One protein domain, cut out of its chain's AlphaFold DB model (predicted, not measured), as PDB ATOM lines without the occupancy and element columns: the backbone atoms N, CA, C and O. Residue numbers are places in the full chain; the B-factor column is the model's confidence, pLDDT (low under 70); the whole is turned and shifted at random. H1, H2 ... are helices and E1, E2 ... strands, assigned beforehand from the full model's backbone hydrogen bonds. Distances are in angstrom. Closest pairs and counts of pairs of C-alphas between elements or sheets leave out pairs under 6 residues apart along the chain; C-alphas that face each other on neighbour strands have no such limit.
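This is residues 4 to 14, 63 to 207 and 216 to 233 of the 408 residues of the protein "Hypothetical protein" of Timema douglasi (UniProt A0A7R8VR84). Two sheets lie partly face to face as a sandwich: a twisted six-stranded sheet, with E2 and E3 reaching beyond the overlap, and a flatter sheet of four strands. The short helix H2 stands up from the larger sheet over E1, and the long link of residues 131 to 158 leads from E4 in one sheet to E5 in the other. The 174 printed residues hold, in order, E1 H1 E2 E3 H2 E4 E5 E6 E7 E8 E9 E10; the sheets, E2 E3 E1 E4 E9 E10 and E5 E6 E7 E8, are antiparallel. The class is mostly strand, with under half of the residues, 75, in named elements. The whole is compact, with a radius of gyration of the C-alphas of 15.6 A and spans of 40 by 39 by 38 A.

The larger sheet runs E2, residues 83 to 87, E3, 94 to 98, E1, 4 to 12, E4, 123 to 130, E9, 218 to 225, and E10, 228 to 232. Within hydrogen-bond range are N 86 and O 95 at 2.8 A in the hairpin E2 and E3, N 96 and O 5 at 2.9 A between E3 and E1, N 11 and O 124 at 3.0 A between E1 and E4, N 127 and O 220 at 2.8 A between E4 and E9, and N 225 and O 228 at 2.8 A in the hairpin E9 and E10. The other sheet is a meander, each strand the antiparallel neighbour of the one before: E5, residues 159 to 163, E6, 173 to 178, E7, 183 to 188, and E8, 197 to 202. Its three hairpins have N 163 and O 173 at 2.7 A, N 176 and O 185 at 2.8 A, and N 186 and O 199 at 2.9 A. The parts of the two sheets that face each other are 10.9 A centre to centre, their strands at 32 degrees. H2, residues 110 to 117, has a height over the larger sheet of 10.4 A; its closest C-alphas to E1 are Ala 116 and Ala 12, 6.6 A apart. E3, H2 and E4 form a split strand-helix-strand unit, two strands of one sheet joined through a helix, with E1 between them in the sheet, and its crossover is right-handed. H1, residues 70 to 73, only grazes the larger sheet; the closest C-alphas of H1 and E1, Ile 70 and Leu 8, are 5.7 A apart. In H2 every O i to N i+4 pair is within hydrogen-bond range; H1 is too short for one.

E1 spans 24.6 A from C-alpha 4 at (19.496, -25.831, 9.460), E4 22.9 A and E9 23.2 A. E6, E7 and E8 span 16.2, 16.1 and 17.3 A, and H2 10.9 A. E10 ends at C-alpha 232, at (23.788, -27.118, -11.011).

The C-alphas farthest apart, Ser 63 and Asp 141, are 45.7 A apart. Residues 15 to 62 and 208 to 215 are not printed; the gaps between C-alphas are 8.4 A and 12.1 A. The links E3 to H2 and E4 to E5 are long. The mean pLDDT of the printed part is 78.6; it is under 70 in residues 4 to 14, 63 to 65, 135 to 156, 206 to 207 and 232 to 233.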
ATOM      1  N   SER A   4      20.018 -24.466   9.413       39.34
ATOM      2  CA  SER A   4      19.496 -25.831   9.460       39.34
ATOM      3  C   SER A   4      20.071 -26.586   8.272       39.34
ATOM      4  O   SER A   4      19.740 -26.213   7.147       39.34
ATOM      5  N   VAL A   5      20.932 -27.580   8.493       52.75
ATOM      6  CA  VAL A   5      21.428 -28.488   7.438       52.75
ATOM      7  C   VAL A   5      20.749 -29.842   7.612       52.75
ATOM      8  O   VAL A   5      20.629 -30.317   8.739       52.75
ATOM      9  N   SER A   6      20.255 -30.415   6.514       31.41
ATOM     10  CA  SER A   6      19.277 -31.521   6.556       31.41
ATOM     11  C   SER A   6      19.814 -32.838   5.998       31.41
ATOM     12  O   SER A   6      19.421 -33.906   6.439       31.41
ATOM     13  N   ARG A   7      20.698 -32.748   5.002       43.72
ATOM     14  CA  ARG A   7      21.488 -33.848   4.442       43.72
ATOM     15  C   ARG A   7      22.680 -33.217   3.733       43.72
ATOM     16  O   ARG A   7      22.514 -32.164   3.098       43.72
ATOM     17  N   LEU A   8      23.851 -33.827   3.876       49.69
ATOM     18  CA  LEU A   8      25.047 -33.457   3.131       49.69
ATOM     19  C   LEU A   8      25.679 -34.710   2.550       49.69
ATOM     20  O   LEU A   8      26.444 -35.392   3.220       49.69
ATOM     21  N   THR A   9      25.342 -34.968   1.296       54.03
ATOM     22  CA  THR A   9      25.763 -36.144   0.543       54.03
ATOM     23  C   THR A   9      26.975 -35.798  -0.311       54.03
ATOM     24  O   THR A   9      26.899 -34.870  -1.120       54.03
ATOM     25  N   VAL A  10      28.060 -36.566  -0.183       52.75
ATOM     26  CA  VAL A  10      29.092 -36.658  -1.226       52.75
ATOM     27  C   VAL A  10      28.972 -38.018  -1.904       52.75
ATOM     28  O   VAL A  10      29.209 -39.046  -1.274       52.75
ATOM     29  N   SER A  11      28.599 -38.014  -3.184       53.97
ATOM     30  CA  SER A  11      28.531 -39.214  -4.029       53.97
ATOM     31  C   SER A  11      29.620 -39.162  -5.088       53.97
ATOM     32  O   SER A  11      29.860 -38.113  -5.684       53.97
ATOM     33  N   ALA A  12      30.261 -40.293  -5.355       45.97
ATOM     34  CA  ALA A  12      31.212 -40.409  -6.451       45.97
ATOM     35  C   ALA A  12      30.496 -40.702  -7.777       45.97
ATOM     36  O   ALA A  12      29.455 -41.353  -7.795       45.97
ATOM     37  N   LEU A  13      31.051 -40.208  -8.882       46.53
ATOM     38  CA  LEU A  13      30.529 -40.469 -10.228       46.53
ATOM     39  C   LEU A  13      31.014 -41.839 -10.742       46.53
ATOM     40  O   LEU A  13      32.053 -42.321 -10.301       46.53
ATOM     41  N   SER A  14      30.310 -42.461 -11.694       42.78
ATOM     42  CA  SER A  14      30.820 -43.662 -12.382       42.78
ATOM     43  C   SER A  14      31.842 -43.282 -13.466       42.78
ATOM     44  O   SER A  14      31.639 -42.273 -14.153       42.78
ATOM     45  N   SER A  63      29.968 -51.659  -6.782       43.84
ATOM     46  CA  SER A  63      30.116 -50.273  -7.195       43.84
ATOM     47  C   SER A  63      29.458 -49.384  -6.150       43.84
ATOM     48  O   SER A  63      28.609 -48.548  -6.457       43.84
ATOM     49  N   ASP A  64      29.858 -49.593  -4.898       58.56
ATOM     50  CA  ASP A  64      29.503 -48.791  -3.749       58.56
ATOM     51  C   ASP A  64      30.171 -47.430  -3.925       58.56
ATOM     52  O   ASP A  64      31.239 -47.104  -3.388       58.56
ATOM     53  N   PHE A  65      29.493 -46.584  -4.702       60.00
ATOM     54  CA  PHE A  65      29.674 -45.142  -4.735       60.00
ATOM     55  C   PHE A  65      29.205 -44.565  -3.392       60.00
ATOM     56  O   PHE A  65      28.252 -43.791  -3.332       60.00
ATOM     57  N   GLY A  66      29.885 -44.991  -2.319       84.75
ATOM     58  CA  GLY A  66      29.475 -44.845  -0.933       84.75
ATOM     59  C   GLY A  66      29.055 -43.422  -0.631       84.75
ATOM     60  O   GLY A  66      29.850 -42.489  -0.772       84.75
ATOM     61  N   GLU A  67      27.791 -43.274  -0.250       91.12
ATOM     62  CA  GLU A  67      27.226 -41.987   0.105       91.12
ATOM     63  C   GLU A  67      27.856 -41.518   1.415       91.12
ATOM     64  O   GLU A  67      27.587 -42.070   2.483       91.12
ATOM     65  N   VAL A  68      28.704 -40.493   1.353       92.19
ATOM     66  CA  VAL A  68      29.279 -39.921   2.570       92.19
ATOM     67  C   VAL A  68      28.320 -38.869   3.114       92.19
ATOM     68  O   VAL A  68      28.332 -37.730   2.642       92.19
ATOM     69  N   ASP A  69      27.503 -39.243   4.106       91.88
ATOM     70  CA  ASP A  69      26.760 -38.273   4.917       91.88
ATOM     71  C   ASP A  69      27.696 -37.630   5.945       91.88
ATOM     72  O   ASP A  69      28.080 -38.217   6.963       91.88
ATOM     73  N   ILE A  70      28.068 -36.382   5.680       91.31
ATOM     74  CA  ILE A  70      29.006 -35.660   6.535       91.31
ATOM     75  C   ILE A  70      28.370 -35.290   7.892       91.31
ATOM     76  O   ILE A  70      29.088 -35.193   8.885       91.31
ATOM     77  N   LEU A  71      27.041 -35.147   7.992       91.12
ATOM     78  CA  LEU A  71      26.366 -34.907   9.278       91.12
ATOM     79  C   LEU A  71      26.452 -36.142  10.185       91.12
ATOM     80  O   LEU A  71      26.626 -36.003  11.398       91.12
ATOM     81  N   HIS A  72      26.407 -37.337   9.589       90.88
ATOM     82  CA  HIS A  72      26.644 -38.598  10.287       90.88
ATOM     83  C   HIS A  72      28.110 -38.727  10.738       90.88
ATOM     84  O   HIS A  72      28.363 -39.011  11.907       90.88
ATOM     85  N   LEU A  73      29.083 -38.410   9.870       90.62
ATOM     86  CA  LEU A  73      30.517 -38.417  10.220       90.62
ATOM     87  C   LEU A  73      30.904 -37.432  11.341       90.62
ATOM     88  O   LEU A  73      31.911 -37.628  12.024       90.62
ATOM     89  N   LEU A  74      30.125 -36.367  11.532       90.81
ATOM     90  CA  LEU A  74      30.286 -35.405  12.628       90.81
ATOM     91  C   LEU A  74      29.643 -35.873  13.946       90.81
ATOM     92  O   LEU A  74      29.814 -35.201  14.964       90.81
ATOM     93  N   ASN A  75      28.898 -36.984  13.930       92.69
ATOM     94  CA  ASN A  75      28.142 -37.527  15.059       92.69
ATOM     95  C   ASN A  75      27.282 -36.455  15.769       92.69
ATOM     96  O   ASN A  75      27.357 -36.241  16.985       92.69
ATOM     97  N   LEU A  76      26.501 -35.705  14.981       92.06
ATOM     98  CA  LEU A  76      25.662 -34.627  15.500       92.06
ATOM     99  C   LEU A  76      24.458 -35.185  16.269       92.06
ATOM    100  O   LEU A  76      23.608 -35.881  15.714       92.06
ATOM    101  N   SER A  77      24.335 -34.795  17.536       93.44
ATOM    102  CA  SER A  77      23.221 -35.162  18.413       93.44
ATOM    103  C   SER A  77      22.601 -33.925  19.074       93.44
ATOM    104  O   SER A  77      23.165 -32.829  19.044       93.44
ATOM    105  N   SER A  78      21.449 -34.096  19.726       91.69
ATOM    106  CA  SER A  78      20.846 -33.061  20.579       91.69
ATOM    107  C   SER A  78      21.687 -32.724  21.818       91.69
ATOM    108  O   SER A  78      21.539 -31.630  22.359       91.69
ATOM    109  N   GLY A  79      22.580 -33.623  22.249       93.06
ATOM    110  CA  GLY A  79      23.533 -33.387  23.337       93.06
ATOM    111  C   GLY A  79      24.803 -32.644  22.907       93.06
ATOM    112  O   GLY A  79      25.555 -32.175  23.760       93.06
ATOM    113  N   THR A  80      25.061 -32.510  21.602       93.19
ATOM    114  CA  THR A  80      26.301 -31.912  21.094       93.19
ATOM    115  C   THR A  80      26.305 -30.385  21.331       93.19
ATOM    116  O   THR A  80      25.419 -29.685  20.830       93.19
ATOM    117  N   PRO A  81      27.283 -29.813  22.069       92.31
ATOM    118  CA  PRO A  81      27.258 -28.399  22.448       92.31
ATOM    119  C   PRO A  81      27.189 -27.449  21.249       92.31
ATOM    120  O   PRO A  81      28.029 -27.485  20.357       92.31
ATOM    121  N   GLY A  82      26.195 -26.558  21.238       89.88
ATOM    122  CA  GLY A  82      25.987 -25.605  20.140       89.88
ATOM    123  C   GLY A  82      25.148 -26.136  18.971       89.88
ATOM    124  O   GLY A  82      24.820 -25.351  18.079       89.88
ATOM    125  N   VAL A  83      24.739 -27.404  19.006       93.50
ATOM    126  CA  VAL A  83      23.784 -28.012  18.072       93.50
ATOM    127  C   VAL A  83      22.372 -27.941  18.664       93.50
ATOM    128  O   VAL A  83      22.174 -27.864  19.875       93.50
ATOM    129  N   SER A  84      21.361 -27.917  17.803       93.56
ATOM    130  CA  SER A  84      19.969 -28.171  18.176       93.56
ATOM    131  C   SER A  84      19.292 -28.919  17.035       93.56
ATOM    132  O   SER A  84      19.359 -28.467  15.896       93.56
ATOM    133  N   VAL A  85      18.674 -30.061  17.327       94.50
ATOM    134  CA  VAL A  85      17.914 -30.822  16.328       94.50
ATOM    135  C   VAL A  85      16.569 -30.129  16.108       94.50
ATOM    136  O   VAL A  85      15.932 -29.676  17.059       94.50
ATOM    137  N   VAL A  86      16.171 -30.001  14.849       93.69
ATOM    138  CA  VAL A  86      14.888 -29.463  14.389       93.69
ATOM    139  C   VAL A  86      14.353 -30.356  13.268       93.69
ATOM    140  O   VAL A  86      15.094 -31.165  12.712       93.69
ATOM    141  N   GLU A  87      13.078 -30.221  12.920       91.38
ATOM    142  CA  GLU A  87      12.521 -30.931  11.767       91.38
ATOM    143  C   GLU A  87      13.110 -30.401  10.447       91.38
ATOM    144  O   GLU A  87      13.360 -29.198  10.288       91.38
ATOM    145  N   GLY A  88      13.392 -31.319   9.523       89.88
ATOM    146  CA  GLY A  88      13.958 -31.033   8.212       89.88
ATOM    147  C   GLY A  88      12.935 -30.577   7.159       89.88
ATOM    148  O   GLY A  88      11.801 -30.229   7.473       89.88
ATOM    149  N   PRO A  89      13.338 -30.539   5.875       84.31
ATOM    150  CA  PRO A  89      12.447 -30.280   4.738       84.31
ATOM    151  C   PRO A  89      11.472 -31.437   4.483       84.31
ATOM    152  O   PRO A  89      10.407 -31.231   3.913       84.31
ATOM    153  N   SER A  90      11.847 -32.652   4.887       85.81
ATOM    154  CA  SER A  90      11.057 -33.869   4.736       85.81
ATOM    155  C   SER A  90      10.647 -34.366   6.125       85.81
ATOM    156  O   SER A  90      11.522 -34.442   6.995       85.81
ATOM    157  N   PRO A  91       9.366 -34.718   6.351       88.31
ATOM    158  CA  PRO A  91       8.901 -35.226   7.639       88.31
ATOM    159  C   PRO A  91       9.741 -36.408   8.128       88.31
ATOM    160  O   PRO A  91      10.100 -37.293   7.350       88.31
ATOM    161  N   GLY A  92      10.081 -36.411   9.417       90.31
ATOM    162  CA  GLY A  92      10.903 -37.456  10.038       90.31
ATOM    163  C   GLY A  92      12.408 -37.402   9.728       90.31
ATOM    164  O   GLY A  92      13.171 -38.099  10.393       90.31
ATOM    165  N   VAL A  93      12.871 -36.563   8.792       89.88
ATOM    166  CA  VAL A  93      14.310 -36.336   8.569       89.88
ATOM    167  C   VAL A  93      14.794 -35.236   9.522       89.88
ATOM    168  O   VAL A  93      14.287 -34.111   9.449       89.88
ATOM    169  N   PRO A  94      15.764 -35.504  10.418       93.50
ATOM    170  CA  PRO A  94      16.299 -34.476  11.300       93.50
ATOM    171  C   PRO A  94      17.113 -33.453  10.505       93.50
ATOM    172  O   PRO A  94      17.839 -33.789   9.573       93.50
ATOM    173  N   ALA A  95      17.043 -32.194  10.917       93.88
ATOM    174  CA  ALA A  95      17.974 -31.166  10.486       93.88
ATOM    175  C   ALA A  95      18.640 -30.507  11.696       93.88
ATOM    176  O   ALA A  95      18.075 -30.406  12.787       93.88
ATOM    177  N   TYR A  96      19.869 -30.045  11.505       94.06
ATOM    178  CA  TYR A  96      20.715 -29.570  12.592       94.06
ATOM    179  C   TYR A  96      20.856 -28.061  12.514       94.06
ATOM    180  O   TYR A  96      21.456 -27.529  11.582       94.06
ATOM    181  N   LYS A  97      20.293 -27.372  13.509       92.38
ATOM    182  CA  LYS A  97      20.433 -25.934  13.727       92.38
ATOM    183  C   LYS A  97      21.711 -25.659  14.511       92.38
ATOM    184  O   LYS A  97      21.766 -25.873  15.725       92.38
ATOM    185  N   LEU A  98      22.709 -25.136  13.810       90.00
ATOM    186  CA  LEU A  98      24.041 -24.864  14.348       90.00
ATOM    187  C   LEU A  98      24.141 -23.421  14.879       90.00
ATOM    188  O   LEU A  98      23.592 -22.481  14.290       90.00
ATOM    189  N   ARG A  99      24.799 -23.243  16.033       86.81
ATOM    190  CA  ARG A  99      25.075 -21.935  16.659       86.81
ATOM    191  C   ARG A  99      26.468 -21.422  16.259       86.81
ATOM    192  O   ARG A  99      27.331 -22.196  15.876       86.81
ATOM    193  N   VAL A 100      26.699 -20.114  16.423       76.62
ATOM    194  CA  VAL A 100      27.904 -19.386  15.949       76.62
ATOM    195  C   VAL A 100      29.234 -20.012  16.404       76.62
ATOM    196  O   VAL A 100      30.213 -19.983  15.669       76.62
ATOM    197  N   ASN A 101      29.267 -20.632  17.586       78.00
ATOM    198  CA  ASN A 101      30.485 -21.230  18.142       78.00
ATOM    199  C   ASN A 101      30.796 -22.636  17.583       78.00
ATOM    200  O   ASN A 101      31.774 -23.246  18.001       78.00
ATOM    201  N   TYR A 102      29.984 -23.163  16.660       80.06
ATOM    202  CA  TYR A 102      30.101 -24.527  16.131       80.06
ATOM    203  C   TYR A 102      31.034 -24.649  14.906       80.06
ATOM    204  O   TYR A 102      30.972 -25.617  14.156       80.06
ATOM    205  N   GLY A 103      31.900 -23.656  14.677       70.69
ATOM    206  CA  GLY A 103      32.736 -23.579  13.475       70.69
ATOM    207  C   GLY A 103      33.910 -24.566  13.407       70.69
ATOM    208  O   GLY A 103      34.398 -24.816  12.316       70.69
ATOM    209  N   ASN A 104      34.364 -25.135  14.529       74.94
ATOM    210  CA  ASN A 104      35.584 -25.955  14.590       74.94
ATOM    211  C   ASN A 104      35.282 -27.406  15.001       74.94
ATOM    212  O   ASN A 104      35.737 -27.863  16.052       74.94
ATOM    213  N   VAL A 105      34.516 -28.141  14.191       82.00
ATOM    214  CA  VAL A 105      34.281 -29.573  14.438       82.00
ATOM    215  C   VAL A 105      35.327 -30.402  13.700       82.00
ATOM    216  O   VAL A 105      35.558 -30.223  12.502       82.00
ATOM    217  N   ARG A 106      35.965 -31.318  14.431       82.12
ATOM    218  CA  ARG A 106      36.868 -32.327  13.873       82.12
ATOM    219  C   ARG A 106      36.048 -33.561  13.512       82.12
ATOM    220  O   ARG A 106      35.310 -34.062  14.354       82.12
ATOM    221  N   VAL A 107      36.199 -34.052  12.286       86.56
ATOM    222  CA  VAL A 107      35.652 -35.353  11.879       86.56
ATOM    223  C   VAL A 107      36.566 -36.455  12.407       86.56
ATOM    224  O   VAL A 107      37.786 -36.315  12.334       86.56
ATOM    225  N   ALA A 108      35.989 -37.535  12.938       85.12
ATOM    226  CA  ALA A 108      36.758 -38.654  13.491       85.12
ATOM    227  C   ALA A 108      37.563 -39.406  12.413       85.12
ATOM    228  O   ALA A 108      38.690 -39.819  12.661       85.12
ATOM    229  N   THR A 109      36.994 -39.540  11.212       87.62
ATOM    230  CA  THR A 109      37.552 -40.269  10.062       87.62
ATOM    231  C   THR A 109      37.742 -39.338   8.847       87.62
ATOM    232  O   THR A 109      37.013 -39.424   7.855       87.62
ATOM    233  N   PRO A 110      38.711 -38.398   8.896       85.75
ATOM    234  CA  PRO A 110      38.940 -37.416   7.828       85.75
ATOM    235  C   PRO A 110      39.319 -38.055   6.481       85.75
ATOM    236  O   PRO A 110      39.096 -37.463   5.419       85.75
ATOM    237  N   ASP A 111      39.853 -39.275   6.516       88.06
ATOM    238  CA  ASP A 111      40.300 -40.026   5.342       88.06
ATOM    239  C   ASP A 111      39.132 -40.446   4.445       88.06
ATOM    240  O   ASP A 111      39.274 -40.440   3.227       88.06
ATOM    241  N   VAL A 112      37.946 -40.707   5.015       90.19
ATOM    242  CA  VAL A 112      36.725 -41.044   4.256       90.19
ATOM    243  C   VAL A 112      36.300 -39.871   3.371       90.19
ATOM    244  O   VAL A 112      36.019 -40.044   2.186       90.19
ATOM    245  N   ILE A 113      36.314 -38.655   3.925       89.50
ATOM    246  CA  ILE A 113      36.003 -37.427   3.180       89.50
ATOM    247  C   ILE A 113      37.080 -37.164   2.127       89.50
ATOM    248  O   ILE A 113      36.763 -36.853   0.981       89.50
ATOM    249  N   THR A 114      38.352 -37.326   2.495       87.06
ATOM    250  CA  THR A 114      39.472 -37.122   1.571       87.06
ATOM    251  C   THR A 114      39.385 -38.086   0.384       87.06
ATOM    252  O   THR A 114      39.415 -37.631  -0.755       87.06
ATOM    253  N   ALA A 115      39.177 -39.384   0.626       89.12
ATOM    254  CA  ALA A 115      39.042 -40.411  -0.407       89.12
ATOM    255  C   ALA A 115      37.808 -40.212  -1.306       89.12
ATOM    256  O   ALA A 115      37.871 -40.484  -2.505       89.12
ATOM    257  N   ALA A 116      36.695 -39.713  -0.759       89.88
ATOM    258  CA  ALA A 116      35.513 -39.376  -1.550       89.88
ATOM    259  C   ALA A 116      35.768 -38.183  -2.488       89.88
ATOM    260  O   ALA A 116      35.357 -38.213  -3.647       89.88
ATOM    261  N   LEU A 117      36.478 -37.155  -2.012       88.62
ATOM    262  CA  LEU A 117      36.760 -35.939  -2.781       88.62
ATOM    263  C   LEU A 117      37.918 -36.098  -3.790       88.62
ATOM    264  O   LEU A 117      37.975 -35.347  -4.760       88.62
ATOM    265  N   THR A 118      38.834 -37.057  -3.598       88.00
ATOM    266  CA  THR A 118      39.964 -37.324  -4.518       88.00
ATOM    267  C   THR A 118      39.699 -38.435  -5.540       88.00
ATOM    268  O   THR A 118      40.590 -38.766  -6.327       88.00
ATOM    269  N   ARG A 119      38.498 -39.027  -5.559       88.56
ATOM    270  CA  ARG A 119      38.187 -40.186  -6.411       88.56
ATOM    271  C   ARG A 119      38.294 -39.823  -7.914       88.56
ATOM    272  O   ARG A 119      37.781 -38.776  -8.305       88.56
ATOM    273  N   PRO A 120      38.883 -40.670  -8.791       83.94
ATOM    274  CA  PRO A 120      39.157 -40.328 -10.200       83.94
ATOM    275  C   PRO A 120      37.989 -39.831 -11.081       83.94
ATOM    276  O   PRO A 120      38.221 -38.936 -11.895       83.94
ATOM    277  N   PRO A 121      36.744 -40.337 -10.960       88.25
ATOM    278  CA  PRO A 121      35.612 -39.805 -11.722       88.25
ATOM    279  C   PRO A 121      35.076 -38.489 -11.127       88.25
ATOM    280  O   PRO A 121      34.240 -37.831 -11.742       88.25
ATOM    281  N   GLY A 122      35.589 -38.078  -9.964       90.62
ATOM    282  CA  GLY A 122      35.162 -36.916  -9.202       90.62
ATOM    283  C   GLY A 122      33.978 -37.196  -8.275       90.62
ATOM    284  O   GLY A 122      33.618 -38.350  -8.015       90.62
ATOM    285  N   PHE A 123      33.387 -36.123  -7.754       92.81
ATOM    286  CA  PHE A 123      32.372 -36.161  -6.705       92.81
ATOM    287  C   PHE A 123      31.251 -35.147  -6.951       92.81
ATOM    288  O   PHE A 123      31.459 -34.104  -7.569       92.81
ATOM    289  N   THR A 124      30.079 -35.417  -6.387       92.94
ATOM    290  CA  THR A 124      28.953 -34.486  -6.314       92.94
ATOM    291  C   THR A 124      28.635 -34.209  -4.855       92.94
ATOM    292  O   THR A 124      28.297 -35.131  -4.119       92.94
ATOM    293  N   ALA A 125      28.724 -32.944  -4.445       92.44
ATOM    294  CA  ALA A 125      28.348 -32.487  -3.113       92.44
ATOM    295  C   ALA A 125      26.942 -31.864  -3.140       92.44
ATOM    296  O   ALA A 125      26.698 -30.892  -3.864       92.44
ATOM    297  N   VAL A 126      26.020 -32.415  -2.349       93.00
ATOM    298  CA  VAL A 126      24.621 -31.972  -2.256       93.00
ATOM    299  C   VAL A 126      24.348 -31.401  -0.871       93.00
ATOM    300  O   VAL A 126      24.503 -32.097   0.125       93.00
ATOM    301  N   PHE A 127      23.880 -30.155  -0.807       92.31
ATOM    302  CA  PHE A 127      23.545 -29.455   0.433       92.31
ATOM    303  C   PHE A 127      22.067 -29.075   0.447       92.31
ATOM    304  O   PHE A 127      21.616 -28.358  -0.447       92.31
ATOM    305  N   VAL A 128      21.334 -29.454   1.498       92.00
ATOM    306  CA  VAL A 128      20.009 -28.878   1.789       92.00
ATOM    307  C   VAL A 128      20.083 -28.053   3.067       92.00
ATOM    308  O   VAL A 128      20.174 -28.607   4.168       92.00
ATOM    309  N   TYR A 129      20.059 -26.725   2.917       92.25
ATOM    310  CA  TYR A 129      20.335 -25.780   3.997       92.25
ATOM    311  C   TYR A 129      19.342 -24.611   4.066       92.25
ATOM    312  O   TYR A 129      18.768 -24.174   3.069       92.25
ATOM    313  N   ARG A 130      19.168 -24.059   5.269       89.44
ATOM    314  CA  ARG A 130      18.343 -22.870   5.537       89.44
ATOM    315  C   ARG A 130      19.183 -21.769   6.175       89.44
ATOM    316  O   ARG A 130      19.415 -21.813   7.379       89.44
ATOM    317  N   GLN A 131      19.628 -20.780   5.402       86.94
ATOM    318  CA  GLN A 131      20.488 -19.692   5.889       86.94
ATOM    319  C   GLN A 131      19.683 -18.414   6.175       86.94
ATOM    320  O   GLN A 131      18.840 -17.989   5.387       86.94
ATOM    321  N   HIS A 132      19.944 -17.767   7.312       83.75
ATOM    322  CA  HIS A 132      19.242 -16.543   7.700       83.75
ATOM    323  C   HIS A 132      19.721 -15.324   6.878       83.75
ATOM    324  O   HIS A 132      20.910 -15.179   6.586       83.75
ATOM    325  N   ARG A 133      18.817 -14.397   6.523       75.00
ATOM    326  CA  ARG A 133      19.133 -13.272   5.611       75.00
ATOM    327  C   ARG A 133      20.200 -12.299   6.146       75.00
ATOM    328  O   ARG A 133      20.853 -11.636   5.351       75.00
ATOM    329  N   LYS A 134      20.398 -12.215   7.470       71.75
ATOM    330  CA  LYS A 134      21.399 -11.329   8.114       71.75
ATOM    331  C   LYS A 134      22.721 -12.026   8.498       71.75
ATOM    332  O   LYS A 134      23.476 -11.466   9.281       71.75
ATOM    333  N   THR A 135      22.999 -13.240   8.015       63.72
ATOM    334  CA  THR A 135      24.154 -14.073   8.456       63.72
ATOM    335  C   THR A 135      25.499 -13.653   7.832       63.72
ATOM    336  O   THR A 135      26.322 -14.514   7.569       63.72
ATOM    337  N   LEU A 136      25.686 -12.365   7.506       55.25
ATOM    338  CA  LEU A 136      26.836 -11.844   6.746       55.25
ATOM    339  C   LEU A 136      27.182 -10.398   7.141       55.25
ATOM    340  O   LEU A 136      26.924  -9.461   6.377       55.25
ATOM    341  N   ALA A 137      27.754 -10.208   8.335       36.22
ATOM    342  CA  ALA A 137      28.379  -8.940   8.731       36.22
ATOM    343  C   ALA A 137      29.240  -9.041  10.010       36.22
ATOM    344  O   ALA A 137      28.841  -8.490  11.035       36.22
ATOM    345  N   ARG A 138      30.432  -9.663   9.934       41.81
ATOM    346  CA  ARG A 138      31.666  -9.233  10.645       41.81
ATOM    347  C   ARG A 138      32.873 -10.118  10.282       41.81
ATOM    348  O   ARG A 138      33.370 -10.881  11.099       41.81
ATOM    349  N   PHE A 139      33.390  -9.949   9.065       38.22
ATOM    350  CA  PHE A 139      34.750 -10.404   8.761       38.22
ATOM    351  C   PHE A 139      35.725  -9.460   9.484       38.22
ATOM    352  O   PHE A 139      35.829  -8.290   9.113       38.22
ATOM    353  N   GLY A 140      36.346  -9.930  10.569       36.53
ATOM    354  CA  GLY A 140      37.197  -9.114  11.440       36.53
ATOM    355  C   GLY A 140      38.137  -9.953  12.309       36.53
ATOM    356  O   GLY A 140      37.762 -10.394  13.392       36.53
ATOM    357  N   ASP A 141      39.361 -10.135  11.812       34.00
ATOM    358  CA  ASP A 141      40.602 -10.381  12.563       34.00
ATOM    359  C   ASP A 141      40.615 -11.490  13.633       34.00
ATOM    360  O   ASP A 141      41.077 -11.286  14.757       34.00
ATOM    361  N   ARG A 142      40.206 -12.716  13.273       35.31
ATOM    362  CA  ARG A 142      40.576 -13.930  14.035       35.31
ATOM    363  C   ARG A 142      41.108 -15.046  13.141       35.31
ATOM    364  O   ARG A 142      40.413 -16.003  12.820       35.31
ATOM    365  N   MET A 143      42.379 -14.912  12.772       30.55
ATOM    366  CA  MET A 143      43.175 -15.964  12.143       30.55
ATOM    367  C   MET A 143      43.733 -16.893  13.235       30.55
ATOM    368  O   MET A 143      44.445 -16.432  14.122       30.55
ATOM    369  N   PHE A 144      43.416 -18.189  13.177       35.75
ATOM    370  CA  PHE A 144      43.966 -19.207  14.080       35.75
ATOM    371  C   PHE A 144      44.669 -20.303  13.278       35.75
ATOM    372  O   PHE A 144      44.073 -20.915  12.394       35.75
ATOM    373  N   CYS A 145      45.932 -20.565  13.609       26.56
ATOM    374  CA  CYS A 145      46.734 -21.618  12.993       26.56
ATOM    375  C   CYS A 145      46.597 -22.923  13.790       26.56
ATOM    376  O   CYS A 145      46.976 -22.975  14.959       26.56
ATOM    377  N   GLY A 146      46.104 -23.988  13.158       26.06
ATOM    378  CA  GLY A 146      46.059 -25.326  13.750       26.06
ATOM    379  C   GLY A 146      45.822 -26.394  12.686       26.06
ATOM    380  O   GLY A 146      44.842 -26.331  11.951       26.06
ATOM    381  N   ALA A 147      46.723 -27.372  12.582       30.14
ATOM    382  CA  ALA A 147      46.636 -28.423  11.573       30.14
ATOM    383  C   ALA A 147      45.600 -29.489  11.969       30.14
ATOM    384  O   ALA A 147      45.875 -30.376  12.777       30.14
ATOM    385  N   THR A 148      44.390 -29.416  11.415       31.34
ATOM    386  CA  THR A 148      43.395 -30.502  11.453       31.34
ATOM    387  C   THR A 148      42.408 -30.337  10.299       31.34
ATOM    388  O   THR A 148      42.151 -29.209   9.880       31.34
ATOM    389  N   LEU A 149      41.809 -31.433   9.820       33.91
ATOM    390  CA  LEU A 149      40.646 -31.380   8.931       33.91
ATOM    391  C   LEU A 149      39.433 -30.845   9.716       33.91
ATOM    392  O   LEU A 149      38.675 -31.595  10.329       33.91
ATOM    393  N   ALA A 150      39.319 -29.520   9.765       35.38
ATOM    394  CA  ALA A 150      38.227 -28.806  10.407       35.38
ATOM    395  C   ALA A 150      37.119 -28.556   9.385       35.38
ATOM    396  O   ALA A 150      37.348 -27.868   8.388       35.38
ATOM    397  N   LEU A 151      35.926 -29.102   9.641       40.06
ATOM    398  CA  LEU A 151      34.756 -28.798   8.830       40.06
ATOM    399  C   LEU A 151      34.015 -27.596   9.408       40.06
ATOM    400  O   LEU A 151      33.367 -27.681  10.453       40.06
ATOM    401  N   TYR A 152      34.104 -26.479   8.694       41.03
ATOM    402  CA  TYR A 152      33.455 -25.234   9.076       41.03
ATOM    403  C   TYR A 152      31.995 -25.209   8.633       41.03
ATOM    404  O   TYR A 152      31.711 -25.075   7.442       41.03
ATOM    405  N   TYR A 153      31.077 -25.247   9.601       43.06
ATOM    406  CA  TYR A 153      29.653 -25.030   9.358       43.06
ATOM    407  C   TYR A 153      29.192 -23.678   9.894       43.06
ATOM    408  O   TYR A 153      28.921 -23.496  11.081       43.06
ATOM    409  N   THR A 154      29.021 -22.735   8.971       47.31
ATOM    410  CA  THR A 154      28.285 -21.477   9.166       47.31
ATOM    411  C   THR A 154      28.780 -20.609  10.323       47.31
ATOM    412  O   THR A 154      28.041 -20.246  11.241       47.31
ATOM    413  N   THR A 155      30.040 -20.196  10.203       50.62
ATOM    414  CA  THR A 155      30.508 -18.899  10.710       50.62
ATOM    415  C   THR A 155      29.735 -17.742  10.043       50.62
ATOM    416  O   THR A 155      28.942 -17.958   9.116       50.62
ATOM    417  N   ASP A 156      29.990 -16.499  10.469       57.56
ATOM    418  CA  ASP A 156      29.393 -15.255   9.931       57.56
ATOM    419  C   ASP A 156      29.681 -14.982   8.430       57.56
ATOM    420  O   ASP A 156      29.307 -13.933   7.899       57.56
ATOM    421  N   ASP A 157      30.328 -15.927   7.744       70.94
ATOM    422  CA  ASP A 157      30.813 -15.849   6.364       70.94
ATOM    423  C   ASP A 157      29.948 -16.668   5.386       70.94
ATOM    424  O   ASP A 157      30.066 -16.531   4.170       70.94
ATOM    425  N   GLY A 158      29.057 -17.524   5.905       86.31
ATOM    426  CA  GLY A 158      28.170 -18.363   5.091       86.31
ATOM    427  C   GLY A 158      28.813 -19.622   4.495       86.31
ATOM    428  O   GLY A 158      28.249 -20.204   3.567       86.31
ATOM    429  N   THR A 159      29.969 -20.053   5.009       91.06
ATOM    430  CA  THR A 159      30.624 -21.317   4.630       91.06
ATOM    431  C   THR A 159      29.705 -22.514   4.902       91.06
ATOM    432  O   THR A 159      29.219 -22.681   6.024       91.06
ATOM    433  N   LEU A 160      29.454 -23.323   3.869       91.19
ATOM    434  CA  LEU A 160      28.652 -24.552   3.924       91.19
ATOM    435  C   LEU A 160      29.512 -25.779   4.238       91.19
ATOM    436  O   LEU A 160      29.072 -26.662   4.963       91.19
ATOM    437  N   LEU A 161      30.716 -25.824   3.666       91.56
ATOM    438  CA  LEU A 161      31.739 -26.834   3.910       91.56
ATOM    439  C   LEU A 161      33.101 -26.189   3.658       91.56
ATOM    440  O   LEU A 161      33.262 -25.453   2.687       91.56
ATOM    441  N   SER A 162      34.085 -26.495   4.494       91.69
ATOM    442  CA  SER A 162      35.494 -26.229   4.203       91.69
ATOM    443  C   SER A 162      36.314 -27.431   4.640       91.69
ATOM    444  O   SER A 162      36.015 -28.036   5.663       91.69
ATOM    445  N   VAL A 163      37.317 -27.784   3.850       91.19
ATOM    446  CA  VAL A 163      38.201 -28.933   4.026       91.19
ATOM    447  C   VAL A 163      39.624 -28.410   3.912       91.19
ATOM    448  O   VAL A 163      40.026 -27.898   2.866       91.19
ATOM    449  N   HIS A 164      40.385 -28.515   4.996       89.81
ATOM    450  CA  HIS A 164      41.755 -28.012   5.083       89.81
ATOM    451  C   HIS A 164      42.746 -29.175   5.092       89.81
ATOM    452  O   HIS A 164      42.585 -30.121   5.863       89.81
ATOM    453  N   SER A 165      43.790 -29.093   4.264       85.62
ATOM    454  CA  SER A 165      44.930 -30.008   4.373       85.62
ATOM    455  C   SER A 165      45.707 -29.711   5.663       85.62
ATOM    456  O   SER A 165      45.911 -28.533   5.981       85.62
ATOM    457  N   PRO A 166      46.210 -30.730   6.384       84.50
ATOM    458  CA  PRO A 166      47.113 -30.523   7.512       84.50
ATOM    459  C   PRO A 166      48.279 -29.589   7.144       84.50
ATOM    460  O   PRO A 166      48.880 -29.713   6.079       84.50
ATOM    461  N   GLY A 167      48.569 -28.617   8.010       87.12
ATOM    462  CA  GLY A 167      49.665 -27.659   7.823       87.12
ATOM    463  C   GLY A 167      49.428 -26.536   6.800       87.12
ATOM    464  O   GLY A 167      50.280 -25.657   6.691       87.12
ATOM    465  N   ARG A 168      48.299 -26.496   6.072       85.50
ATOM    466  CA  ARG A 168      47.988 -25.414   5.113       85.50
ATOM    467  C   ARG A 168      46.937 -24.444   5.672       85.50
ATOM    468  O   ARG A 168      45.872 -24.853   6.121       85.50
ATOM    469  N   LEU A 169      47.226 -23.140   5.596       87.62
ATOM    470  CA  LEU A 169      46.303 -22.068   6.020       87.62
ATOM    471  C   LEU A 169      45.125 -21.867   5.056       87.62
ATOM    472  O   LEU A 169      44.054 -21.427   5.464       87.62
ATOM    473  N   SER A 170      45.320 -22.172   3.771       90.06
ATOM    474  CA  SER A 170      44.255 -22.108   2.763       90.06
ATOM    475  C   SER A 170      43.510 -23.442   2.682       90.06
ATOM    476  O   SER A 170      44.138 -24.493   2.846       90.06
ATOM    477  N   PRO A 171      42.193 -23.423   2.414       92.12
ATOM    478  CA  PRO A 171      41.430 -24.644   2.210       92.12
ATOM    479  C   PRO A 171      41.936 -25.400   0.976       92.12
ATOM    480  O   PRO A 171      42.473 -24.821   0.025       92.12
ATOM    481  N   TRP A 172      41.733 -26.711   1.002       91.00
ATOM    482  CA  TRP A 172      41.854 -27.577  -0.164       91.00
ATOM    483  C   TRP A 172      40.554 -27.606  -0.972       91.00
ATOM    484  O   TRP A 172      40.594 -27.540  -2.197       91.00
ATOM    485  N   PHE A 173      39.413 -27.584  -0.280       93.06
ATOM    486  CA  PHE A 173      38.087 -27.370  -0.853       93.06
ATOM    487  C   PHE A 173      37.258 -26.507   0.105       93.06
ATOM    488  O   PHE A 173      37.251 -26.765   1.303       93.06
ATOM    489  N   GLN A 174      36.539 -25.503  -0.392       94.19
ATOM    490  CA  GLN A 174      35.578 -24.716   0.382       94.19
ATOM    491  C   GLN A 174      34.390 -24.328  -0.497       94.19
ATOM    492  O   GLN A 174      34.576 -23.833  -1.605       94.19
ATOM    493  N   LEU A 175      33.174 -24.486   0.024       94.38
ATOM    494  CA  LEU A 175      31.937 -24.019  -0.592       94.38
ATOM    495  C   LEU A 175      31.238 -23.014   0.331       94.38
ATOM    496  O   LEU A 175      30.921 -23.328   1.478       94.38
ATOM    497  N   THR A 176      30.961 -21.817  -0.182       93.88
ATOM    498  CA  THR A 176      30.451 -20.676   0.592       93.88
ATOM    499  C   THR A 176      29.202 -20.082  -0.054       93.88
ATOM    500  O   THR A 176      29.218 -19.686  -1.219       93.88
ATOM    501  N   SER A 177      28.114 -19.979   0.715       92.38
ATOM    502  CA  SER A 177      26.848 -19.355   0.311       92.38
ATOM    503  C   SER A 177      26.779 -17.911   0.813       92.38
ATOM    504  O   SER A 177      26.409 -17.634   1.960       92.38
ATOM    505  N   ASN A 178      27.105 -16.965  -0.066       90.25
ATOM    506  CA  ASN A 178      27.066 -15.540   0.227       90.25
ATOM    507  C   ASN A 178      25.709 -14.932  -0.180       90.25
ATOM    508  O   ASN A 178      25.529 -14.441  -1.294       90.25
ATOM    509  N   LEU A 179      24.734 -14.924   0.737       85.12
ATOM    510  CA  LEU A 179      23.421 -14.296   0.503       85.12
ATOM    511  C   LEU A 179      23.471 -12.769   0.327       85.12
ATOM    512  O   LEU A 179      22.505 -12.196  -0.174       85.12
ATOM    513  N   ARG A 180      24.555 -12.099   0.744       83.75
ATOM    514  CA  ARG A 180      24.699 -10.639   0.640       83.75
ATOM    515  C   ARG A 180      25.109 -10.212  -0.764       83.75
ATOM    516  O   ARG A 180      24.537  -9.258  -1.280       83.75
ATOM    517  N   THR A 181      26.070 -10.899  -1.382       88.94
ATOM    518  CA  THR A 181      26.387 -10.704  -2.807       88.94
ATOM    519  C   THR A 181      25.423 -11.466  -3.713       88.94
ATOM    520  O   THR A 181      25.334 -11.159  -4.898       88.94
ATOM    521  N   GLY A 182      24.686 -12.443  -3.170       89.81
ATOM    522  CA  GLY A 182      23.876 -13.356  -3.962       89.81
ATOM    523  C   GLY A 182      24.765 -14.265  -4.805       89.81
ATOM    524  O   GLY A 182      24.528 -14.397  -5.999       89.81
ATOM    525  N   GLN A 183      25.808 -14.850  -4.212       92.88
ATOM    526  CA  GLN A 183      26.750 -15.733  -4.904       92.88
ATOM    527  C   GLN A 183      27.044 -17.001  -4.103       92.88
ATOM    528  O   GLN A 183      27.232 -16.955  -2.887       92.88
ATOM    529  N   LEU A 184      27.114 -18.128  -4.804       93.88
ATOM    530  CA  LEU A 184      27.750 -19.349  -4.335       93.88
ATOM    531  C   LEU A 184      29.194 -19.292  -4.826       93.88
ATOM    532  O   LEU A 184      29.413 -19.038  -6.009       93.88
ATOM    533  N   VAL A 185      30.166 -19.499  -3.945       94.62
ATOM    534  CA  VAL A 185      31.589 -19.482  -4.303       94.62
ATOM    535  C   VAL A 185      32.218 -20.800  -3.876       94.62
ATOM    536  O   VAL A 185      32.080 -21.204  -2.723       94.62
ATOM    537  N   MET A 186      32.895 -21.463  -4.809       95.31
ATOM    538  CA  MET A 186      33.683 -22.668  -4.569       95.31
ATOM    539  C   MET A 186      35.160 -22.338  -4.761       95.31
ATOM    540  O   MET A 186      35.569 -21.946  -5.853       95.31
ATOM    541  N   HIS A 187      35.952 -22.531  -3.712       95.06
ATOM    542  CA  HIS A 187      37.408 -22.522  -3.768       95.06
ATOM    543  C   HIS A 187      37.900 -23.967  -3.738       95.06
ATOM    544  O   HIS A 187      37.417 -24.758  -2.930       95.06
ATOM    545  N   TYR A 188      38.840 -24.336  -4.601       94.50
ATOM    546  CA  TYR A 188      39.335 -25.711  -4.677       94.50
ATOM    547  C   TYR A 188      40.765 -25.770  -5.211       94.50
ATOM    548  O   TYR A 188      41.218 -24.876  -5.925       94.50
ATOM    549  N   ARG A 189      41.484 -26.833  -4.858       91.25
ATOM    550  CA  ARG A 189      42.813 -27.163  -5.381       91.25
ATOM    551  C   ARG A 189      42.731 -28.483  -6.135       91.25
ATOM    552  O   ARG A 189      42.142 -29.439  -5.640       91.25
ATOM    553  N   ILE A 190      43.341 -28.545  -7.310       88.75
ATOM    554  CA  ILE A 190      43.498 -29.788  -8.072       88.75
ATOM    555  C   ILE A 190      44.837 -30.398  -7.647       88.75
ATOM    556  O   ILE A 190      45.806 -29.668  -7.506       88.75
ATOM    557  N   THR A 191      44.946 -31.716  -7.457       84.44
ATOM    558  CA  THR A 191      46.202 -32.348  -6.986       84.44
ATOM    559  C   THR A 191      47.416 -32.054  -7.886       84.44
ATOM    560  O   THR A 191      48.546 -32.070  -7.412       84.44
ATOM    561  N   ALA A 192      47.182 -31.748  -9.165       85.06
ATOM    562  CA  ALA A 192      48.203 -31.375 -10.145       85.06
ATOM    563  C   ALA A 192      48.562 -29.868 -10.181       85.06
ATOM    564  O   ALA A 192      49.492 -29.506 -10.897       85.06
ATOM    565  N   ASP A 193      47.855 -28.987  -9.458       85.94
ATOM    566  CA  ASP A 193      48.137 -27.541  -9.414       85.94
ATOM    567  C   ASP A 193      48.181 -27.026  -7.961       85.94
ATOM    568  O   ASP A 193      47.267 -27.217  -7.157       85.94
ATOM    569  N   GLU A 194      49.254 -26.319  -7.607       87.94
ATOM    570  CA  GLU A 194      49.372 -25.664  -6.302       87.94
ATOM    571  C   GLU A 194      48.506 -24.402  -6.172       87.94
ATOM    572  O   GLU A 194      48.396 -23.835  -5.079       87.94
ATOM    573  N   LYS A 195      47.883 -23.933  -7.256       93.00
ATOM    574  CA  LYS A 195      47.003 -22.765  -7.234       93.00
ATOM    575  C   LYS A 195      45.654 -23.088  -6.596       93.00
ATOM    576  O   LYS A 195      45.127 -24.195  -6.667       93.00
ATOM    577  N   LEU A 196      45.083 -22.072  -5.956       93.81
ATOM    578  CA  LEU A 196      43.701 -22.100  -5.499       93.81
ATOM    579  C   LEU A 196      42.815 -21.610  -6.647       93.81
ATOM    580  O   LEU A 196      42.863 -20.434  -7.008       93.81
ATOM    581  N   HIS A 197      42.017 -22.504  -7.216       94.94
ATOM    582  CA  HIS A 197      40.995 -22.154  -8.193       94.94
ATOM    583  C   HIS A 197      39.755 -21.623  -7.469       94.94
ATOM    584  O   HIS A 197      39.452 -22.028  -6.344       94.94
ATOM    585  N   GLN A 198      39.029 -20.716  -8.119       95.56
ATOM    586  CA  GLN A 198      37.794 -20.145  -7.597       95.56
ATOM    587  C   GLN A 198      36.753 -20.079  -8.711       95.56
ATOM    588  O   GLN A 198      36.961 -19.403  -9.714       95.56
ATOM    589  N   ASN A 199      35.608 -20.716  -8.482       95.75
ATOM    590  CA  ASN A 199      34.419 -20.574  -9.315       95.75
ATOM    591  C   ASN A 199      33.330 -19.858  -8.510       95.75
ATOM    592  O   ASN A 199      33.199 -20.072  -7.301       95.75
ATOM    593  N   SER A 200      32.542 -19.008  -9.163       95.00
ATOM    594  CA  SER A 200      31.400 -18.343  -8.538       95.00
ATOM    595  C   SER A 200      30.174 -18.373  -9.437       95.00
ATOM    596  O   SER A 200      30.268 -18.277 -10.659       95.00
ATOM    597  N   TRP A 201      29.009 -18.491  -8.808       94.75
ATOM    598  CA  TRP A 201      27.722 -18.573  -9.488       94.75
ATOM    599  C   TRP A 201      26.713 -17.650  -8.813       94.75
ATOM    600  O   TRP A 201      26.687 -17.582  -7.580       94.75
ATOM    601  N   PRO A 202      25.856 -16.950  -9.573       92.94
ATOM    602  CA  PRO A 202      24.802 -16.138  -8.991       92.94
ATOM    603  C   PRO A 202      23.780 -17.038  -8.287       92.94
ATOM    604  O   PRO A 202      23.149 -17.896  -8.902       92.94
ATOM    605  N   LEU A 203      23.574 -16.813  -6.991       88.56
ATOM    606  CA  LEU A 203      22.396 -17.320  -6.302       88.56
ATOM    607  C   LEU A 203      21.200 -16.486  -6.754       88.56
ATOM    608  O   LEU A 203      21.241 -15.257  -6.649       88.56
ATOM    609  N   GLN A 204      20.111 -17.128  -7.180       82.25
ATOM    610  CA  GLN A 204      18.883 -16.393  -7.469       82.25
ATOM    611  C   GLN A 204      18.446 -15.634  -6.208       82.25
ATOM    612  O   GLN A 204      18.249 -16.201  -5.121       82.25
ATOM    613  N   GLN A 205      18.351 -14.310  -6.342       74.88
ATOM    614  CA  GLN A 205      17.775 -13.475  -5.300       74.88
ATOM    615  C   GLN A 205      16.268 -13.755  -5.264       74.88
ATOM    616  O   GLN A 205      15.652 -13.825  -6.330       74.88
ATOM    617  N   PRO A 206      15.652 -13.897  -4.075       65.25
ATOM    618  CA  PRO A 206      14.203 -14.014  -3.993       65.25
ATOM    619  C   PRO A 206      13.582 -12.781  -4.658       65.25
ATOM    620  O   PRO A 206      13.917 -11.644  -4.308       65.25
ATOM    621  N   ILE A 207      12.717 -13.014  -5.649       61.91
ATOM    622  CA  ILE A 207      12.066 -11.953  -6.421       61.91
ATOM    623  C   ILE A 207      11.353 -11.031  -5.427       61.91
ATOM    624  O   ILE A 207      10.500 -11.475  -4.664       61.91
ATOM    625  N   ASP A 216      13.702 -19.089   3.236       77.38
ATOM    626  CA  ASP A 216      13.483 -20.214   2.331       77.38
ATOM    627  C   ASP A 216      14.587 -21.271   2.498       77.38
ATOM    628  O   ASP A 216      15.764 -20.938   2.701       77.38
ATOM    629  N   GLN A 217      14.215 -22.550   2.431       83.00
ATOM    630  CA  GLN A 217      15.182 -23.642   2.306       83.00
ATOM    631  C   GLN A 217      15.810 -23.607   0.905       83.00
ATOM    632  O   GLN A 217      15.199 -23.143  -0.055       83.00
ATOM    633  N   ARG A 218      17.060 -24.057   0.790       86.88
ATOM    634  CA  ARG A 218      17.823 -24.069  -0.463       86.88
ATOM    635  C   ARG A 218      18.481 -25.426  -0.652       86.88
ATOM    636  O   ARG A 218      19.064 -25.961   0.291       86.88
ATOM    637  N   LYS A 219      18.418 -25.946  -1.877       89.56
ATOM    638  CA  LYS A 219      19.145 -27.135  -2.322       89.56
ATOM    639  C   LYS A 219      20.248 -26.698  -3.285       89.56
ATOM    640  O   LYS A 219      20.003 -25.914  -4.194       89.56
ATOM    641  N   VAL A 220      21.470 -27.157  -3.067       89.56
ATOM    642  CA  VAL A 220      22.629 -26.839  -3.912       89.56
ATOM    643  C   VAL A 220      23.334 -28.139  -4.257       89.56
ATOM    644  O   VAL A 220      23.659 -28.903  -3.352       89.56
ATOM    645  N   CYS A 221      23.573 -28.372  -5.547       91.12
ATOM    646  CA  CYS A 221      24.303 -29.527  -6.052       91.12
ATOM    647  C   CYS A 221      25.543 -29.030  -6.808       91.12
ATOM    648  O   CYS A 221      25.442 -28.229  -7.739       91.12
ATOM    649  N   VAL A 222      26.730 -29.480  -6.408       90.81
ATOM    650  CA  VAL A 222      27.986 -29.116  -7.074       90.81
ATOM    651  C   VAL A 222      28.731 -30.388  -7.440       90.81
ATOM    652  O   VAL A 222      29.221 -31.088  -6.557       90.81
ATOM    653  N   GLY A 223      28.796 -30.684  -8.736       90.88
ATOM    654  CA  GLY A 223      29.624 -31.742  -9.294       90.88
ATOM    655  C   GLY A 223      31.025 -31.237  -9.634       90.88
ATOM    656  O   GLY A 223      31.217 -30.120 -10.115       90.88
ATOM    657  N   MET A 224      32.016 -32.088  -9.429       89.75
ATOM    658  CA  MET A 224      33.381 -31.928  -9.911       89.75
ATOM    659  C   MET A 224      33.769 -33.230 -10.609       89.75
ATOM    660  O   MET A 224      33.554 -34.300 -10.052       89.75
ATOM    661  N   ARG A 225      34.312 -33.149 -11.827       89.62
ATOM    662  CA  ARG A 225      34.754 -34.291 -12.640       89.62
ATOM    663  C   ARG A 225      36.154 -33.998 -13.176       89.62
ATOM    664  O   ARG A 225      36.324 -33.189 -14.089       89.62
ATOM    665  N   GLY A 226      37.166 -34.624 -12.578       86.88
ATOM    666  CA  GLY A 226      38.569 -34.297 -12.842       86.88
ATOM    667  C   GLY A 226      38.870 -32.820 -12.551       86.88
ATOM    668  O   GLY A 226      38.561 -32.318 -11.473       86.88
ATOM    669  N   ALA A 227      39.444 -32.112 -13.526       80.00
ATOM    670  CA  ALA A 227      39.712 -30.672 -13.444       80.00
ATOM    671  C   ALA A 227      38.490 -29.780 -13.764       80.00
ATOM    672  O   ALA A 227      38.564 -28.561 -13.613       80.00
ATOM    673  N   THR A 228      37.375 -30.352 -14.229       81.50
ATOM    674  CA  THR A 228      36.184 -29.598 -14.644       81.50
ATOM    675  C   THR A 228      35.144 -29.575 -13.530       81.50
ATOM    676  O   THR A 228      34.771 -30.612 -12.983       81.50
ATOM    677  N   VAL A 229      34.620 -28.392 -13.212       81.06
ATOM    678  CA  VAL A 229      33.507 -28.235 -12.266       81.06
ATOM    679  C   VAL A 229      32.198 -28.144 -13.044       81.06
ATOM    680  O   VAL A 229      32.056 -27.294 -13.921       81.06
ATOM    681  N   VAL A 230      31.241 -29.006 -12.702       77.94
ATOM    682  CA  VAL A 230      29.896 -29.072 -13.285       77.94
ATOM    683  C   VAL A 230      28.891 -28.766 -12.177       77.94
ATOM    684  O   VAL A 230      28.489 -29.625 -11.399       77.94
ATOM    685  N   SER A 231      28.525 -27.496 -12.059       74.00
ATOM    686  CA  SER A 231      27.604 -26.993 -11.036       74.00
ATOM    687  C   SER A 231      26.165 -26.952 -11.539       74.00
ATOM    688  O   SER A 231      25.930 -26.413 -12.622       74.00
ATOM    689  N   GLU A 232      25.200 -27.349 -10.710       65.06
ATOM    690  CA  GLU A 232      23.788 -27.118 -11.011       65.06
ATOM    691  C   GLU A 232      23.017 -26.650  -9.772       65.06
ATOM    692  O   GLU A 232      22.882 -27.349  -8.764       65.06
ATOM    693  N   ILE A 233      22.538 -25.405  -9.823       67.19
ATOM    694  CA  ILE A 233      22.003 -24.712  -8.651       67.19
ATOM    695  C   ILE A 233      20.480 -24.616  -8.756       67.19
ATOM    696  O   ILE A 233      19.937 -23.735  -9.423       67.19
TER     697      ILE A 233